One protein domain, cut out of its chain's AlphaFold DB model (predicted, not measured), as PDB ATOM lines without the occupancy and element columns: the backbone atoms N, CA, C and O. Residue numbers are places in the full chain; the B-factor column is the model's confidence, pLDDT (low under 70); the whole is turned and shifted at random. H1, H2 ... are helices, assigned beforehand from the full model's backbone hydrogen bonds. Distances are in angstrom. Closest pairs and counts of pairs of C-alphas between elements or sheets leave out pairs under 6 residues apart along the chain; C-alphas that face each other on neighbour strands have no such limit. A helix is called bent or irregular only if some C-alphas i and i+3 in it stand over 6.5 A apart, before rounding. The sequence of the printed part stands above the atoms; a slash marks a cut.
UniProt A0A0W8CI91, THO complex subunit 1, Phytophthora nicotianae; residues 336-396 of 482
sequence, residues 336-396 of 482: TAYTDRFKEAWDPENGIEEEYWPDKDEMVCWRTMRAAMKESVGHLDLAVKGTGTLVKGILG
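This is residues 336 to 396 of the 482 residues of the protein "THO complex subunit 1" of Phytophthora nicotianae (UniProt A0A0W8CI91). Three helices, H2, H3 and H4, fold back and forth with their centres in a triangle, and H1 crosses on one side, near H2 and H4 and away from H3. A wide loop, residues 347 to 361, leads from the end of H1 back to H2, and its Gly 351 lies at one end of the longest span. Contacts are few except between H3 and H4. You see 61 residues with four named helices in the order H1, H2, H3, H4 and no named strand: an all helix class. The whole is compact, with a radius of gyration of the C-alphas of 11.1 A and spans of 32 by 22 by 19 A.

Start with H1, residues 336 to 346. It only just touches residues 368 to 371 of H2, residues 362 to 375, with 3 pairs of C-alphas within 8 A; the closest are Tyr 338 and Thr 368, 5.8 A. They run opposite ways at a steep tilt of 49 degrees. Go on to H3, residues 377 to 385, which is apart from H1. H2 and H3 form a helical hairpin at a shallow tilt of 25 degrees; residues 369 to 373 of H2 only just touch H3, with 3 pairs of C-alphas within 8 A, the closest being Met 373 and Leu 380, 7.1 A. H3 and H4, residues 387 to 394, form the next hairpin, with 10 such pairs; the C-alphas of Leu 382 and Leu 390 are closest, 5.0 A. Their shallow tilt of 32 degrees is only just short of steep. H4 runs the same way as H2 at a shallow tilt of 26 degrees and only just touches its residues 365 to 369, with 3 pairs; the closest C-alphas are Cys 365 and Thr 387, 5.8 A. H4 also only just touches H1, with 3 pairs; the closest C-alphas are Thr 339 and Val 391, 6.5 A. Every O i to N i+4 pair is within hydrogen-bond range in H4, but 5 of 7 in H1, 9 of 10 in H2 and 0 of 5 in H3, where 4 of 6 O i to N i+3 pairs are.

Find C-alpha 336 at (172.506, 189.155, 134.039); H1 runs 15.0 A from there to C-alpha 346. H2 begins at C-alpha 362, (188.554, 194.437, 126.438), and runs 20.3 A. H3 runs 15.3 A and is irregular: C-alphas 378 and 381 are 7.4 A apart. H4 runs 10.4 A to C-alpha 394 at (169.919, 196.330, 127.503).

The C-alphas of Gly 351 and Val 377, the two farthest apart, are 32.0 A from each other. The printed part has no cut; H1 to H2 is a long link, the other two are tight. The mean pLDDT of the printed part is 72.7; look for values under 70 at 18 residues, among them 348 to 355 and 383 to 385.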
ATOM      1  N   THR A 336     172.695 188.350 132.824       75.25
ATOM      2  CA  THR A 336     172.506 189.155 134.039       75.25
ATOM      3  C   THR A 336     173.791 189.298 134.851       75.25
ATOM      4  O   THR A 336     174.161 190.414 135.196       75.25
ATOM      5  N   ALA A 337     174.548 188.210 135.036       77.69
ATOM      6  CA  ALA A 337     175.806 188.220 135.786       77.69
ATOM      7  C   ALA A 337     176.881 189.100 135.129       77.69
ATOM      8  O   ALA A 337     177.749 189.654 135.803       77.69
ATOM      9  N   TYR A 338     176.819 189.234 133.805       77.19
ATOM     10  CA  TYR A 338     177.675 190.139 133.058       77.19
ATOM     11  C   TYR A 338     177.200 191.585 133.175       77.19
ATOM     12  O   TYR A 338     178.026 192.445 133.444       77.19
ATOM     13  N   THR A 339     175.897 191.857 133.047       76.81
ATOM     14  CA  THR A 339     175.342 193.217 133.173       76.81
ATOM     15  C   THR A 339     175.421 193.773 134.592       76.81
ATOM     16  O   THR A 339     175.561 194.980 134.765       76.81
ATOM     17  N   ASP A 340     175.374 192.915 135.612       79.56
ATOM     18  CA  ASP A 340     175.411 193.333 137.014       79.56
ATOM     19  C   ASP A 340     176.782 193.903 137.393       79.56
ATOM     20  O   ASP A 340     176.840 194.868 138.145       79.56
ATOM     21  N   ARG A 341     177.872 193.435 136.763       77.38
ATOM     22  CA  ARG A 341     179.202 194.054 136.912       77.38
ATOM     23  C   ARG A 341     179.256 195.494 136.401       77.38
ATOM     24  O   ARG A 341     179.995 196.302 136.947       77.38
ATOM     25  N   PHE A 342     178.488 195.818 135.359       76.38
ATOM     26  CA  PHE A 342     178.403 197.189 134.841       76.38
ATOM     27  C   PHE A 342     177.513 198.051 135.736       76.38
ATOM     28  O   PHE A 342     177.855 199.196 135.994       76.38
ATOM     29  N   LYS A 343     176.416 197.495 136.274       76.12
ATOM     30  CA  LYS A 343     175.580 198.200 137.261       76.12
ATOM     31  C   LYS A 343     176.355 198.539 138.528       76.12
ATOM     32  O   LYS A 343     176.270 199.662 138.994       76.12
ATOM     33  N   GLU A 344     177.112 197.578 139.050       78.25
ATOM     34  CA  GLU A 344     177.907 197.735 140.269       78.25
ATOM     35  C   GLU A 344     179.007 198.792 140.102       78.25
ATOM     36  O   GLU A 344     179.289 199.530 141.042       78.25
ATOM     37  N   ALA A 345     179.587 198.898 138.900       72.56
ATOM     38  CA  ALA A 345     180.584 199.912 138.558       72.56
ATOM     39  C   ALA A 345     179.986 201.306 138.295       72.56
ATOM     40  O   ALA A 345     180.674 202.303 138.498       72.56
ATOM     41  N   TRP A 346     178.729 201.391 137.844       70.31
ATOM     42  CA  TRP A 346     178.024 202.663 137.643       70.31
ATOM     43  C   TRP A 346     177.334 203.192 138.906       70.31
ATOM     44  O   TRP A 346     176.828 204.313 138.870       70.31
ATOM     45  N   ASP A 347     177.294 202.419 139.996       72.62
ATOM     46  CA  ASP A 347     176.722 202.854 141.270       72.62
ATOM     47  C   ASP A 347     177.693 203.795 142.016       72.62
ATOM     48  O   ASP A 347     178.783 203.362 142.413       72.62
ATOM     49  N   PRO A 348     177.329 205.075 142.239       63.41
ATOM     50  CA  PRO A 348     178.180 206.035 142.940       63.41
ATOM     51  C   PRO A 348     178.496 205.649 144.394       63.41
ATOM     52  O   PRO A 348     179.474 206.154 144.947       63.41
ATOM     53  N   GLU A 349     177.706 204.771 145.027       64.31
ATOM     54  CA  GLU A 349     177.933 204.338 146.415       64.31
ATOM     55  C   GLU A 349     179.116 203.366 146.560       64.31
ATOM     56  O   GLU A 349     179.731 203.298 147.626       64.31
ATOM     57  N   ASN A 350     179.490 202.663 145.485       64.81
ATOM     58  CA  ASN A 350     180.588 201.695 145.510       64.81
ATOM     59  C   ASN A 350     181.980 202.328 145.372       64.81
ATOM     60  O   ASN A 350     182.980 201.642 145.587       64.81
ATOM     61  N   GLY A 351     182.066 203.619 145.030       58.53
ATOM     62  CA  GLY A 351     183.329 204.364 145.003       58.53
ATOM     63  C   GLY A 351     184.394 203.788 144.060       58.53
ATOM     64  O   GLY A 351     185.584 203.949 144.322       58.53
ATOM     65  N   ILE A 352     183.985 203.092 142.993       66.75
ATOM     66  CA  ILE A 352     184.903 202.511 142.007       66.75
ATOM     67  C   ILE A 352     185.381 203.621 141.070       66.75
ATOM     68  O   ILE A 352     184.580 204.262 140.388       66.75
ATOM     69  N   GLU A 353     186.694 203.834 141.026       67.00
ATOM     70  CA  GLU A 353     187.311 204.820 140.140       67.00
ATOM     71  C   GLU A 353     187.049 204.476 138.664       67.00
ATOM     72  O   GLU A 353     187.065 203.307 138.267       67.00
ATOM     73  N   GLU A 354     186.871 205.501 137.823       66.38
ATOM     74  CA  GLU A 354     186.597 205.352 136.382       66.38
ATOM     75  C   GLU A 354     187.702 204.593 135.620       66.38
ATOM     76  O   GLU A 354     187.527 204.166 134.475       66.38
ATOM     77  N   GLU A 355     188.883 204.438 136.220       69.50
ATOM     78  CA  GLU A 355     189.983 203.625 135.696       69.50
ATOM     79  C   GLU A 355     189.689 202.120 135.736       69.50
ATOM     80  O   GLU A 355     190.101 201.399 134.828       69.50
ATOM     81  N   TYR A 356     188.895 201.661 136.703       71.25
ATOM     82  CA  TYR A 356     188.569 200.246 136.904       71.25
ATOM     83  C   TYR A 356     187.201 199.846 136.350       71.25
ATOM     84  O   TYR A 356     186.701 198.753 136.627       71.25
ATOM     85  N   TRP A 357     186.576 200.715 135.555       75.12
ATOM     86  CA  TRP A 357     185.298 200.400 134.937       75.12
ATOM     87  C   TRP A 357     185.422 199.233 133.943       75.12
ATOM     88  O   TRP A 357     186.334 199.229 133.108       75.12
ATOM     89  N   PRO A 358     184.469 198.278 133.949       71.50
ATOM     90  CA  PRO A 358     184.419 197.169 132.993       71.50
ATOM     91  C   PRO A 358     184.410 197.587 131.513       71.50
ATOM     92  O   PRO A 358     184.705 196.764 130.649       71.50
ATOM     93  N   ASP A 359     184.097 198.856 131.228       70.75
ATOM     94  CA  ASP A 359     184.153 199.474 129.900       70.75
ATOM     95  C   ASP A 359     185.582 199.568 129.327       70.75
ATOM     96  O   ASP A 359     185.739 199.643 128.108       70.75
ATOM     97  N   LYS A 360     186.623 199.549 130.177       71.62
ATOM     98  CA  LYS A 360     188.038 199.602 129.760       71.62
ATOM     99  C   LYS A 360     188.682 198.222 129.593       71.62
ATOM    100  O   LYS A 360     189.693 198.106 128.905       71.62
ATOM    101  N   ASP A 361     188.113 197.171 130.188       79.19
ATOM    102  CA  ASP A 361     188.610 195.799 130.032       79.19
ATOM    103  C   ASP A 361     188.038 195.165 128.753       79.19
ATOM    104  O   ASP A 361     186.865 194.776 128.684       79.19
ATOM    105  N   GLU A 362     188.894 195.026 127.737       79.44
ATOM    106  CA  GLU A 362     188.554 194.437 126.438       79.44
ATOM    107  C   GLU A 362     187.991 193.011 126.559       79.44
ATOM    108  O   GLU A 362     187.081 192.632 125.816       79.44
ATOM    109  N   MET A 363     188.475 192.209 127.516       78.88
ATOM    110  CA  MET A 363     188.045 190.821 127.682       78.88
ATOM    111  C   MET A 363     186.658 190.735 128.321       78.88
ATOM    112  O   MET A 363     185.851 189.871 127.953       78.88
ATOM    113  N   VAL A 364     186.352 191.629 129.263       80.50
ATOM    114  CA  VAL A 364     185.012 191.737 129.860       80.50
ATOM    115  C   VAL A 364     184.029 192.294 128.835       80.50
ATOM    116  O   VAL A 364     182.953 191.717 128.652       80.50
ATOM    117  N   CYS A 365     184.426 193.319 128.081       79.88
ATOM    118  CA  CYS A 365     183.658 193.852 126.960       79.88
ATOM    119  C   CYS A 365     183.328 192.773 125.917       79.88
ATOM    120  O   CYS A 365     182.182 192.602 125.503       79.88
ATOM    121  N   TRP A 366     184.310 191.966 125.529       80.19
ATOM    122  CA  TRP A 366     184.100 190.921 124.534       80.19
ATOM    123  C   TRP A 366     183.207 189.781 125.043       80.19
ATOM    124  O   TRP A 366     182.315 189.316 124.330       80.19
ATOM    125  N   ARG A 367     183.389 189.347 126.299       81.56
ATOM    126  CA  ARG A 367     182.536 188.322 126.932       81.56
ATOM    127  C   ARG A 367     181.083 188.778 127.055       81.56
ATOM    128  O   ARG A 367     180.181 187.999 126.752       81.56
ATOM    129  N   THR A 368     180.864 190.028 127.455       82.25
ATOM    130  CA  THR A 368     179.525 190.613 127.615       82.25
ATOM    131  C   THR A 368     178.819 190.806 126.280       82.25
ATOM    132  O   THR A 368     177.668 190.401 126.157       82.25
ATOM    133  N   MET A 369     179.511 191.284 125.239       77.44
ATOM    134  CA  MET A 369     178.956 191.345 123.880       77.44
ATOM    135  C   MET A 369     178.566 189.958 123.354       77.44
ATOM    136  O   MET A 369     177.480 189.791 122.799       77.44
ATOM    137  N   ARG A 370     179.402 188.932 123.569       81.19
ATOM    138  CA  ARG A 370     179.087 187.552 123.150       81.19
ATOM    139  C   ARG A 370     177.884 186.964 123.889       81.19
ATOM    140  O   ARG A 370     177.134 186.198 123.287       81.19
ATOM    141  N   ALA A 371     177.693 187.311 125.160       79.38
ATOM    142  CA  ALA A 371     176.491 186.946 125.905       79.38
ATOM    143  C   ALA A 371     175.259 187.722 125.394       79.38
ATOM    144  O   ALA A 371     174.222 187.120 125.120       79.38
ATOM    145  N   ALA A 372     175.395 189.031 125.157       77.56
ATOM    146  CA  ALA A 372     174.327 189.901 124.662       77.56
ATOM    147  C   ALA A 372     173.832 189.508 123.260       77.56
ATOM    148  O   ALA A 372     172.641 189.616 122.976       77.56
ATOM    149  N   MET A 373     174.714 188.991 122.399       76.25
ATOM    150  CA  MET A 373     174.348 188.452 121.084       76.25
ATOM    151  C   MET A 373     173.396 187.250 121.161       76.25
ATOM    152  O   MET A 373     172.639 187.026 120.219       76.25
ATOM    153  N   LYS A 374     173.429 186.468 122.248       72.56
ATOM    154  CA  LYS A 374     172.552 185.299 122.411       72.56
ATOM    155  C   LYS A 374     171.154 185.671 122.899       72.56
ATOM    156  O   LYS A 374     170.191 185.047 122.467       72.56
ATOM    157  N   GLU A 375     171.043 186.662 123.782       70.75
ATOM    158  CA  GLU A 375     169.783 186.998 124.466       70.75
ATOM    159  C   GLU A 375     169.124 188.301 123.963       70.75
ATOM    160  O   GLU A 375     167.909 188.443 124.055       70.75
ATOM    161  N   SER A 376     169.882 189.245 123.388       64.31
ATOM    162  CA  SER A 376     169.428 190.621 123.105       64.31
ATOM    163  C   SER A 376     169.941 191.171 121.762       64.31
ATOM    164  O   SER A 376     170.714 192.125 121.695       64.31
ATOM    165  N   VAL A 377     169.480 190.579 120.657       71.56
ATOM    166  CA  VAL A 377     169.886 190.954 119.284       71.56
ATOM    167  C   VAL A 377     169.463 192.385 118.904       71.56
ATOM    168  O   VAL A 377     170.146 193.041 118.125       71.56
ATOM    169  N   GLY A 378     168.371 192.899 119.483       73.00
ATOM    170  CA  GLY A 378     167.796 194.206 119.131       73.00
ATOM    171  C   GLY A 378     168.623 195.433 119.532       73.00
ATOM    172  O   GLY A 378     168.390 196.511 118.998       73.00
ATOM    173  N   HIS A 379     169.597 195.289 120.437       68.44
ATOM    174  CA  HIS A 379     170.438 196.399 120.905       68.44
ATOM    175  C   HIS A 379     171.866 196.354 120.341       68.44
ATOM    176  O   HIS A 379     172.670 197.226 120.658       68.44
ATOM    177  N   LEU A 380     172.186 195.380 119.477       70.75
ATOM    178  CA  LEU A 380     173.532 195.200 118.915       70.75
ATOM    179  C   LEU A 380     174.002 196.372 118.047       70.75
ATOM    180  O   LEU A 380     175.206 196.581 117.933       70.75
ATOM    181  N   ASP A 381     173.090 197.185 117.515       72.62
ATOM    182  CA  ASP A 381     173.441 198.421 116.802       72.62
ATOM    183  C   ASP A 381     174.201 199.412 117.705       72.62
ATOM    184  O   ASP A 381     175.034 200.190 117.235       72.62
ATOM    185  N   LEU A 382     173.977 199.351 119.024       71.06
ATOM    186  CA  LEU A 382     174.688 200.157 120.019       71.06
ATOM    187  C   LEU A 382     176.081 199.601 120.341       71.06
ATOM    188  O   LEU A 382     176.925 200.346 120.829       71.06
ATOM    189  N   ALA A 383     176.379 198.341 120.002       67.56
ATOM    190  CA  ALA A 383     177.709 197.763 120.209       67.56
ATOM    191  C   ALA A 383     178.796 198.506 119.409       67.56
ATOM    192  O   ALA A 383     179.943 198.567 119.845       67.56
ATOM    193  N   VAL A 384     178.428 199.144 118.289       69.69
ATOM    194  CA  VAL A 384     179.331 199.975 117.470       69.69
ATOM    195  C   VAL A 384     179.829 201.210 118.238       69.69
ATOM    196  O   VAL A 384     180.922 201.699 117.966       69.69
ATOM    197  N   LYS A 385     179.057 201.704 119.215       69.44
ATOM    198  CA  LYS A 385     179.401 202.865 120.056       69.44
ATOM    199  C   LYS A 385     180.117 202.477 121.358       69.44
ATOM    200  O   LYS A 385     180.490 203.358 122.125       69.44
ATOM    201  N   GLY A 386     180.323 201.179 121.595       73.00
ATOM    202  CA  GLY A 386     181.010 200.641 122.768       73.00
ATOM    203  C   GLY A 386     180.091 199.872 123.720       73.00
ATOM    204  O   GLY A 386     178.884 200.118 123.810       73.00
ATOM    205  N   THR A 387     180.681 198.929 124.457       67.25
ATOM    206  CA  THR A 387     179.963 197.944 125.282       67.25
ATOM    207  C   THR A 387     179.117 198.571 126.390       67.25
ATOM    208  O   THR A 387     178.005 198.108 126.632       67.25
ATOM    209  N   GLY A 388     179.565 199.671 126.997       67.44
ATOM    210  CA  GLY A 388     178.785 200.389 128.007       67.44
ATOM    211  C   GLY A 388     177.461 200.936 127.465       67.44
ATOM    212  O   GLY A 388     176.439 200.868 128.141       67.44
ATOM    213  N   THR A 389     177.421 201.400 126.211       70.44
ATOM    214  CA  THR A 389     176.172 201.882 125.586       70.44
ATOM    215  C   THR A 389     175.227 200.742 125.212       70.44
ATOM    216  O   THR A 389     174.011 200.884 125.345       70.44
ATOM    217  N   LEU A 390     175.781 199.587 124.830       71.94
ATOM    218  CA  LEU A 390     175.030 198.350 124.629       71.94
ATOM    219  C   LEU A 390     174.387 197.890 125.944       71.94
ATOM    220  O   LEU A 390     173.195 197.599 125.970       71.94
ATOM    221  N   VAL A 391     175.145 197.877 127.043       71.25
ATOM    222  CA  VAL A 391     174.637 197.463 128.358       71.25
ATOM    223  C   VAL A 391     173.617 198.470 128.911       71.25
ATOM    224  O   VAL A 391     172.592 198.042 129.433       71.25
ATOM    225  N   LYS A 392     173.804 199.785 128.715       75.69
ATOM    226  CA  LYS A 392     172.781 200.807 129.038       75.69
ATOM    227  C   LYS A 392     171.486 200.588 128.252       75.69
ATOM    228  O   LYS A 392     170.407 200.630 128.839       75.69
ATOM    229  N   GLY A 393     171.597 200.258 126.960       69.62
ATOM    230  CA  GLY A 393     170.459 199.900 126.109       69.62
ATOM    231  C   GLY A 393     169.735 198.625 126.556       69.62
ATOM    232  O   GLY A 393     168.510 198.603 126.582       69.62
ATOM    233  N   ILE A 394     170.476 197.591 126.974       72.31
ATOM    234  CA  ILE A 394     169.919 196.330 127.503       72.31
ATOM    235  C   ILE A 394     169.223 196.540 128.860       72.31
ATOM    236  O   ILE A 394     168.237 195.870 129.157       72.31
ATOM    237  N   LEU A 395     169.716 197.468 129.684       67.06
ATOM    238  CA  LEU A 395     169.171 197.770 131.012       67.06
ATOM    239  C   LEU A 395     168.049 198.817 131.009       67.06
ATOM    240  O   LEU A 395     167.496 199.101 132.071       67.06
ATOM    241  N   GLY A 396     167.698 199.375 129.846       60.62
ATOM    242  CA  GLY A 396     166.645 200.386 129.728       60.62
ATOM    243  C   GLY A 396     166.988 201.720 130.401       60.62
ATOM    244  O   GLY A 396     166.083 202.469 130.756       60.62
TER     245      GLY A 396